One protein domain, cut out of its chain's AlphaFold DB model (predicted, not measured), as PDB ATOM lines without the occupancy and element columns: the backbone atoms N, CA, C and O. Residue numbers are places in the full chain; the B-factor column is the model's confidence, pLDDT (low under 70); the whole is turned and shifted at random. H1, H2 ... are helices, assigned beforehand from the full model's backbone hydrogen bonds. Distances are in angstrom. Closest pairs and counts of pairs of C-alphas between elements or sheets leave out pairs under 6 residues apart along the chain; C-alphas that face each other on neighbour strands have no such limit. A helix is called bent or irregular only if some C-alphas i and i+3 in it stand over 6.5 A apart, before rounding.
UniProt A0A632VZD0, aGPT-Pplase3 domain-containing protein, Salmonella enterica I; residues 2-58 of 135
ATOM      1  N   SER A   2     113.635 165.236 199.016       95.56
ATOM      2  CA  SER A   2     113.341 165.397 197.576       95.56
ATOM      3  C   SER A   2     112.521 164.200 197.055       95.56
ATOM      4  O   SER A   2     112.446 163.177 197.732       95.56
ATOM      5  N   TYR A   3     111.921 164.307 195.863       95.69
ATOM      6  CA  TYR A   3     111.274 163.160 195.204       95.69
ATOM      7  C   TYR A   3     112.265 162.014 194.951       95.69
ATOM      8  O   TYR A   3     111.954 160.862 195.226       95.69
ATOM      9  N   ILE A   4     113.478 162.344 194.496       95.50
ATOM     10  CA  ILE A   4     114.526 161.355 194.217       95.50
ATOM     11  C   ILE A   4     114.886 160.597 195.498       95.50
ATOM     12  O   ILE A   4     114.826 159.377 195.511       95.50
ATOM     13  N   ASN A   5     115.116 161.302 196.608       96.19
ATOM     14  CA  ASN A   5     115.452 160.662 197.882       96.19
ATOM     15  C   ASN A   5     114.309 159.774 198.417       96.19
ATOM     16  O   ASN A   5     114.569 158.782 199.089       96.19
ATOM     17  N   TRP A   6     113.047 160.139 198.154       96.38
ATOM     18  CA  TRP A   6     111.884 159.318 198.521       96.38
ATOM     19  C   TRP A   6     111.836 158.007 197.736       96.38
ATOM     20  O   TRP A   6     111.510 156.966 198.294       96.38
ATOM     21  N   VAL A   7     112.196 158.043 196.455       96.44
ATOM     22  CA  VAL A   7     112.312 156.844 195.619       96.44
ATOM     23  C   VAL A   7     113.513 156.003 196.046       96.44
ATOM     24  O   VAL A   7     113.377 154.803 196.255       96.44
ATOM     25  N   GLU A   8     114.678 156.627 196.222       96.81
ATOM     26  CA  GLU A   8     115.927 155.948 196.583       96.81
ATOM     27  C   GLU A   8     115.856 155.263 197.953       96.81
ATOM     28  O   GLU A   8     116.568 154.286 198.176       96.81
ATOM     29  N   SER A   9     114.956 155.682 198.856       96.31
ATOM     30  CA  SER A   9     114.715 154.929 200.099       96.31
ATOM     31  C   SER A   9     114.162 153.516 199.865       96.31
ATOM     32  O   SER A   9     114.192 152.696 200.779       96.31
ATOM     33  N   PHE A  10     113.699 153.224 198.646       96.94
ATOM     34  CA  PHE A  10     113.292 151.900 198.175       96.94
ATOM     35  C   PHE A  10     114.236 151.335 197.096       96.94
ATOM     36  O   PHE A  10     113.903 150.352 196.439       96.94
ATOM     37  N   GLY A  11     115.410 151.943 196.897       97.56
ATOM     38  CA  GLY A  11     116.357 151.614 195.830       97.56
ATOM     39  C   GLY A  11     116.045 152.345 194.525       97.56
ATOM     40  O   GLY A  11     116.824 153.193 194.096       97.56
ATOM     41  N   ASP A  12     114.901 152.052 193.911       97.38
ATOM     42  CA  ASP A  12     114.442 152.664 192.659       97.38
ATOM     43  C   ASP A  12     112.898 152.660 192.555       97.38
ATOM     44  O   ASP A  12     112.190 152.357 193.519       97.38
ATOM     45  N   HIS A  13     112.342 153.030 191.393       96.88
ATOM     46  CA  HIS A  13     110.889 152.978 191.175       96.88
ATOM     47  C   HIS A  13     110.334 151.551 191.257       96.88
ATOM     48  O   HIS A  13     109.243 151.364 191.784       96.88
ATOM     49  N   VAL A  14     111.067 150.548 190.768       97.50
ATOM     50  CA  VAL A  14     110.623 149.147 190.797       97.50
ATOM     51  C   VAL A  14     110.549 148.652 192.238       97.50
ATOM     52  O   VAL A  14     109.565 148.018 192.617       97.50
ATOM     53  N   GLY A  15     111.544 148.988 193.057       98.00
ATOM     54  CA  GLY A  15     111.580 148.692 194.482       98.00
ATOM     55  C   GLY A  15     110.464 149.392 195.250       98.00
ATOM     56  O   GLY A  15     109.797 148.753 196.063       98.00
ATOM     57  N   LEU A  16     110.188 150.667 194.947       97.38
ATOM     58  CA  LEU A  16     109.061 151.400 195.532       97.38
ATOM     59  C   LEU A  16     107.731 150.714 195.211       97.38
ATOM     60  O   LEU A  16     106.952 150.437 196.122       97.38
ATOM     61  N   ILE A  17     107.479 150.415 193.936       96.69
ATOM     62  CA  ILE A  17     106.237 149.772 193.495       96.69
ATOM     63  C   ILE A  17     106.099 148.411 194.178       96.69
ATOM     64  O   ILE A  17     105.141 148.188 194.916       96.69
ATOM     65  N   SER A  18     107.116 147.558 194.048       96.56
ATOM     66  CA  SER A  18     107.132 146.216 194.638       96.56
ATOM     67  C   SER A  18     106.919 146.247 196.152       96.56
ATOM     68  O   SER A  18     106.228 145.389 196.694       96.56
ATOM     69  N   HIS A  19     107.486 147.230 196.858       97.19
ATOM     70  CA  HIS A  19     107.279 147.376 198.295       97.19
ATOM     71  C   HIS A  19     105.799 147.579 198.631       97.19
ATOM     72  O   HIS A  19     105.259 146.856 199.470       97.19
ATOM     73  N   TYR A  20     105.130 148.537 197.985       97.00
ATOM     74  CA  TYR A  20     103.732 148.840 198.287       97.00
ATOM     75  C   TYR A  20     102.780 147.732 197.822       97.00
ATOM     76  O   TYR A  20     101.861 147.398 198.567       97.00
ATOM     77  N   GLU A  21     103.017 147.129 196.655       94.88
ATOM     78  CA  GLU A  21     102.204 146.020 196.129       94.88
ATOM     79  C   GLU A  21     102.298 144.757 196.991       94.88
ATOM     80  O   GLU A  21     101.280 144.128 197.267       94.88
ATOM     81  N   ASN A  22     103.487 144.430 197.505       95.81
ATOM     82  CA  ASN A  22     103.664 143.264 198.374       95.81
ATOM     83  C   ASN A  22     103.205 143.508 199.821       95.81
ATOM     84  O   ASN A  22     102.842 142.563 200.517       95.81
ATOM     85  N   THR A  23     103.245 144.756 200.297       97.56
ATOM     86  CA  THR A  23     102.906 145.083 201.695       97.56
ATOM     87  C   THR A  23     101.407 145.318 201.890       97.56
ATOM     88  O   THR A  23     100.877 145.038 202.966       97.56
ATOM     89  N   TYR A  24     100.711 145.829 200.873       97.19
ATOM     90  CA  TYR A  24      99.317 146.257 200.981       97.19
ATOM     91  C   TYR A  24      98.486 145.652 199.835       97.19
ATOM     92  O   TYR A  24      98.516 146.168 198.720       97.19
ATOM     93  N   PRO A  25      97.721 144.571 200.076       92.19
ATOM     94  CA  PRO A  25      96.995 143.882 199.007       92.19
ATOM     95  C   PRO A  25      95.832 144.714 198.443       92.19
ATOM     96  O   PRO A  25      95.543 144.664 197.247       92.19
ATOM     97  N   ASP A  26      95.180 145.523 199.281       97.25
ATOM     98  CA  ASP A  26      94.072 146.383 198.869       97.25
ATOM     99  C   ASP A  26      94.570 147.646 198.143       97.25
ATOM    100  O   ASP A  26      95.433 148.378 198.637       97.25
ATOM    101  N   ARG A  27      94.011 147.920 196.959       97.44
ATOM    102  CA  ARG A  27      94.409 149.051 196.099       97.44
ATOM    103  C   ARG A  27      94.123 150.409 196.741       97.44
ATOM    104  O   ARG A  27      94.942 151.326 196.635       97.44
ATOM    105  N   LYS A  28      92.996 150.523 197.452       97.31
ATOM    106  CA  LYS A  28      92.602 151.736 198.187       97.31
ATOM    107  C   LYS A  28      93.528 151.991 199.365       97.31
ATOM    108  O   LYS A  28      94.007 153.106 199.577       97.31
ATOM    109  N   GLN A  29      93.864 150.938 200.104       97.94
ATOM    110  CA  GLN A  29      94.856 150.997 201.163       97.94
ATOM    111  C   GLN A  29      96.221 151.423 200.620       97.94
ATOM    112  O   GLN A  29      96.823 152.317 201.219       97.94
ATOM    113  N   ARG A  30      96.682 150.854 199.492       98.12
ATOM    114  CA  ARG A  30      97.934 151.258 198.828       98.12
ATOM    115  C   ARG A  30      97.966 152.740 198.518       98.12
ATOM    116  O   ARG A  30      98.908 153.414 198.930       98.12
ATOM    117  N   PHE A  31      96.937 153.259 197.852       98.38
ATOM    118  CA  PHE A  31      96.848 154.685 197.552       98.38
ATOM    119  C   PHE A  31      96.950 155.519 198.830       98.38
ATOM    120  O   PHE A  31      97.767 156.437 198.915       98.38
ATOM    121  N   ARG A  32      96.195 155.142 199.871       97.88
ATOM    122  CA  ARG A  32      96.180 155.845 201.156       97.88
ATOM    123  C   ARG A  32      97.554 155.949 201.797       97.88
ATOM    124  O   ARG A  32      97.941 157.029 202.255       97.88
ATOM    125  N   VAL A  33      98.275 154.837 201.889       97.69
ATOM    126  CA  VAL A  33      99.599 154.817 202.526       97.69
ATOM    127  C   VAL A  33     100.649 155.507 201.661       97.69
ATOM    128  O   VAL A  33     101.481 156.240 202.197       97.69
ATOM    129  N   LEU A  34     100.567 155.358 200.337       97.25
ATOM    130  CA  LEU A  34     101.476 155.991 199.391       97.25
ATOM    131  C   LEU A  34     101.314 157.514 199.433       97.25
ATOM    132  O   LEU A  34     102.292 158.227 199.657       97.25
ATOM    133  N   TYR A  35     100.076 158.012 199.379       97.69
ATOM    134  CA  TYR A  35      99.746 159.431 199.525       97.69
ATOM    135  C   TYR A  35     100.295 160.021 200.830       97.69
ATOM    136  O   TYR A  35     100.871 161.111 200.837       97.69
ATOM    137  N   LYS A  36     100.151 159.298 201.951       96.75
ATOM    138  CA  LYS A  36     100.676 159.737 203.255       96.75
ATOM    139  C   LYS A  36     102.201 159.742 203.297       96.75
ATOM    140  O   LYS A  36     102.779 160.647 203.895       96.75
ATOM    141  N   SER A  37     102.857 158.778 202.653       95.88
ATOM    142  CA  SER A  37     104.323 158.727 202.582       95.88
ATOM    143  C   SER A  37     104.913 159.962 201.883       95.88
ATOM    144  O   SER A  37     105.982 160.446 202.260       95.88
ATOM    145  N   MET A  38     104.161 160.542 200.941       96.44
ATOM    146  CA  MET A  38     104.552 161.739 200.201       96.44
ATOM    147  C   MET A  38     104.464 163.039 201.019       96.44
ATOM    148  O   MET A  38     104.919 164.075 200.542       96.44
ATOM    149  N   ASN A  39     103.945 163.027 202.256       94.56
ATOM    150  CA  ASN A  39     103.840 164.233 203.099       94.56
ATOM    151  C   ASN A  39     105.189 164.926 203.360       94.56
ATOM    152  O   ASN A  39     105.226 166.128 203.606       94.56
ATOM    153  N   ASN A  40     106.293 164.180 203.283       90.88
ATOM    154  CA  ASN A  40     107.645 164.699 203.493       90.88
ATOM    155  C   ASN A  40     108.376 165.041 202.181       90.88
ATOM    156  O   ASN A  40     109.549 165.441 202.214       90.88
ATOM    157  N   VAL A  41     107.716 164.865 201.031       95.75
ATOM    158  CA  VAL A  41     108.275 165.132 199.704       95.75
ATOM    159  C   VAL A  41     108.081 166.607 199.369       95.75
ATOM    160  O   VAL A  41     106.970 167.126 199.282       95.75
ATOM    161  N   LEU A  42     109.195 167.312 199.190       92.94
ATOM    162  CA  LEU A  42     109.198 168.741 198.904       92.94
ATOM    163  C   LEU A  42     108.448 169.032 197.599       92.94
ATOM    164  O   LEU A  42     108.613 168.320 196.611       92.94
ATOM    165  N   ARG A  43     107.691 170.138 197.590       89.00
ATOM    166  CA  ARG A  43     106.907 170.656 196.447       89.00
ATOM    167  C   ARG A  43     105.681 169.826 196.048       89.00
ATOM    168  O   ARG A  43     104.921 170.270 195.193       89.00
ATOM    169  N   PHE A  44     105.424 168.700 196.709       92.69
ATOM    170  CA  PHE A  44     104.186 167.944 196.554       92.69
ATOM    171  C   PHE A  44     103.116 168.447 197.533       92.69
ATOM    172  O   PHE A  44     102.960 167.946 198.645       92.69
ATOM    173  N   GLY A  45     102.366 169.472 197.114       92.69
ATOM    174  CA  GLY A  45     101.121 169.857 197.787       92.69
ATOM    175  C   GLY A  45     100.033 168.789 197.619       92.69
ATOM    176  O   GLY A  45     100.194 167.862 196.827       92.69
ATOM    177  N   ARG A  46      98.901 168.921 198.323       94.00
ATOM    178  CA  ARG A  46      97.793 167.947 198.254       94.00
ATOM    179  C   ARG A  46      97.391 167.590 196.821       94.00
ATOM    180  O   ARG A  46      97.392 166.414 196.479       94.00
ATOM    181  N   THR A  47      97.099 168.596 195.994       93.50
ATOM    182  CA  THR A  47      96.686 168.392 194.595       93.50
ATOM    183  C   THR A  47      97.769 167.671 193.803       93.50
ATOM    184  O   THR A  47      97.495 166.645 193.207       93.50
ATOM    185  N   ALA A  48      99.030 168.100 193.920       95.00
ATOM    186  CA  ALA A  48     100.141 167.436 193.241       95.00
ATOM    187  C   ALA A  48     100.307 165.963 193.657       95.00
ATOM    188  O   ALA A  48     100.592 165.128 192.806       95.00
ATOM    189  N   LYS A  49     100.118 165.623 194.943       96.31
ATOM    190  CA  LYS A  49     100.142 164.225 195.415       96.31
ATOM    191  C   LYS A  49      99.000 163.419 194.801       96.31
ATOM    192  O   LYS A  49      99.235 162.343 194.262       96.31
ATOM    193  N   PHE A  50      97.780 163.936 194.901       97.12
ATOM    194  CA  PHE A  50      96.578 163.252 194.435       97.12
ATOM    195  C   PHE A  50      96.610 163.037 192.914       97.12
ATOM    196  O   PHE A  50      96.448 161.911 192.448       97.12
ATOM    197  N   ASP A  51      96.929 164.080 192.148       95.69
ATOM    198  CA  ASP A  51      97.014 164.031 190.685       95.69
ATOM    199  C   ASP A  51      98.128 163.095 190.221       95.69
ATOM    200  O   ASP A  51      97.929 162.295 189.313       95.69
ATOM    201  N   PHE A  52      99.298 163.146 190.866       96.94
ATOM    202  CA  PHE A  52     100.400 162.250 190.531       96.94
ATOM    203  C   PHE A  52     100.011 160.783 190.716       96.94
ATOM    204  O   PHE A  52     100.171 159.992 189.790       96.94
ATOM    205  N   LEU A  53      99.464 160.416 191.877       97.88
ATOM    206  CA  LEU A  53      99.111 159.025 192.162       97.88
ATOM    207  C   LEU A  53      97.962 158.522 191.288       97.88
ATOM    208  O   LEU A  53      98.030 157.416 190.762       97.88
ATOM    209  N   THR A  54      96.939 159.342 191.070       97.44
ATOM    210  CA  THR A  54      95.840 158.973 190.168       97.44
ATOM    211  C   THR A  54      96.295 158.877 188.706       97.44
ATOM    212  O   THR A  54      95.771 158.070 187.942       97.44
ATOM    213  N   MET A  55      97.322 159.629 188.296       97.12
ATOM    214  CA  MET A  55      97.963 159.433 186.994       97.12
ATOM    215  C   MET A  55      98.744 158.117 186.913       97.12
ATOM    216  O   MET A  55      98.695 157.465 185.871       97.12
ATOM    217  N   LEU A  56      99.429 157.692 187.982       97.56
ATOM    218  CA  LEU A  56     100.089 156.378 188.014       97.56
ATOM    219  C   LEU A  56      99.083 155.228 187.892       97.56
ATOM    220  O   LEU A  56      99.353 154.274 187.163       97.56
ATOM    221  N   GLU A  57      97.927 155.346 188.549       97.38
ATOM    222  CA  GLU A  57      96.793 154.429 188.373       97.38
ATOM    223  C   GLU A  57      96.310 154.420 186.917       97.38
ATOM    224  O   GLU A  57      96.297 153.372 186.278       97.38
ATOM    225  N   LYS A  58      95.955 155.585 186.357       95.69
ATOM    226  CA  LYS A  58      95.422 155.709 184.986       95.69
ATOM    227  C   LYS A  58      96.357 155.145 183.919       95.69
ATOM    228  O   LYS A  58      95.898 154.642 182.896       95.69
TER     229      LYS A  58
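What this domain is: This is residues 2 to 58 of the 135 residues of the protein "aGPT-Pplase3 domain-containing protein" of Salmonella enterica I (UniProt A0A632VZD0). The two longest helices, H3 and H4, fold back on each other as a helical hairpin, and the chain before them, H1 and H2, curves in an arch from near the far end of H3 to its start. H2 makes few contacts with H3, and H1 comes close to H2 and H3 without clearly touching either. The printed part has 57 residues with four named helices, H1 to H4 in order, and no named strand: the class is all helix. The whole is compact, with a radius of gyration of the C-alphas of 10.9 A, and rounded, spanning 28 by 23 by 18 A.

How they stand to each other: H1, residues 3 to 8, and H2, residues 13 to 23, are close but not clearly touching; their closest C-alphas, of Val 7 and His 13, are 6.1 A apart. Their lines are only just about perpendicular, at 71 degrees. H2 and H3, residues 27 to 40, only just touch, with 3 pairs of C-alphas within 8 A; the closest, of Tyr 20 and Arg 30, are 6.3 A apart, at a steep tilt of 53 degrees, opposite ways. H3 touches H2 with residues 30 to 34 alone. H1 and H3 are close but not clearly touching, the closest C-alphas being those of Trp 6 and Met 38, 7.9 A apart. H3 and H4, residues 46 to 58, touch as a hairpin at a steep tilt of 39 degrees, opposite ways; their closest C-alphas, of Tyr 35 and Lys 49, are 6.3 A apart. H4 touches H3 with residues 49 to 53 alone. H4 is apart from H1 and H2. In H1, H2 and H4 every O i to N i+4 pair is within hydrogen-bond range; in H3, 8 of 10 are.

Where its parts are: H1 begins at C-alpha 3, (111.274, 163.160, 195.204). H2 measures 15.4 A from first to last C-alpha. H3 measures 21.8 A and is only just irregular: C-alphas 37 and 40 are 6.9 A apart. H4 measures 18.2 A and ends at C-alpha 58, (95.422, 155.709, 184.986).

The domain as a whole: The two C-alphas farthest apart, of Pro 25 and Arg 43, are 28.7 A apart. The three links between the helices are tight, and the printed part has no cut. The mean pLDDT of the printed part is 96.2, and no printed residue is under 70.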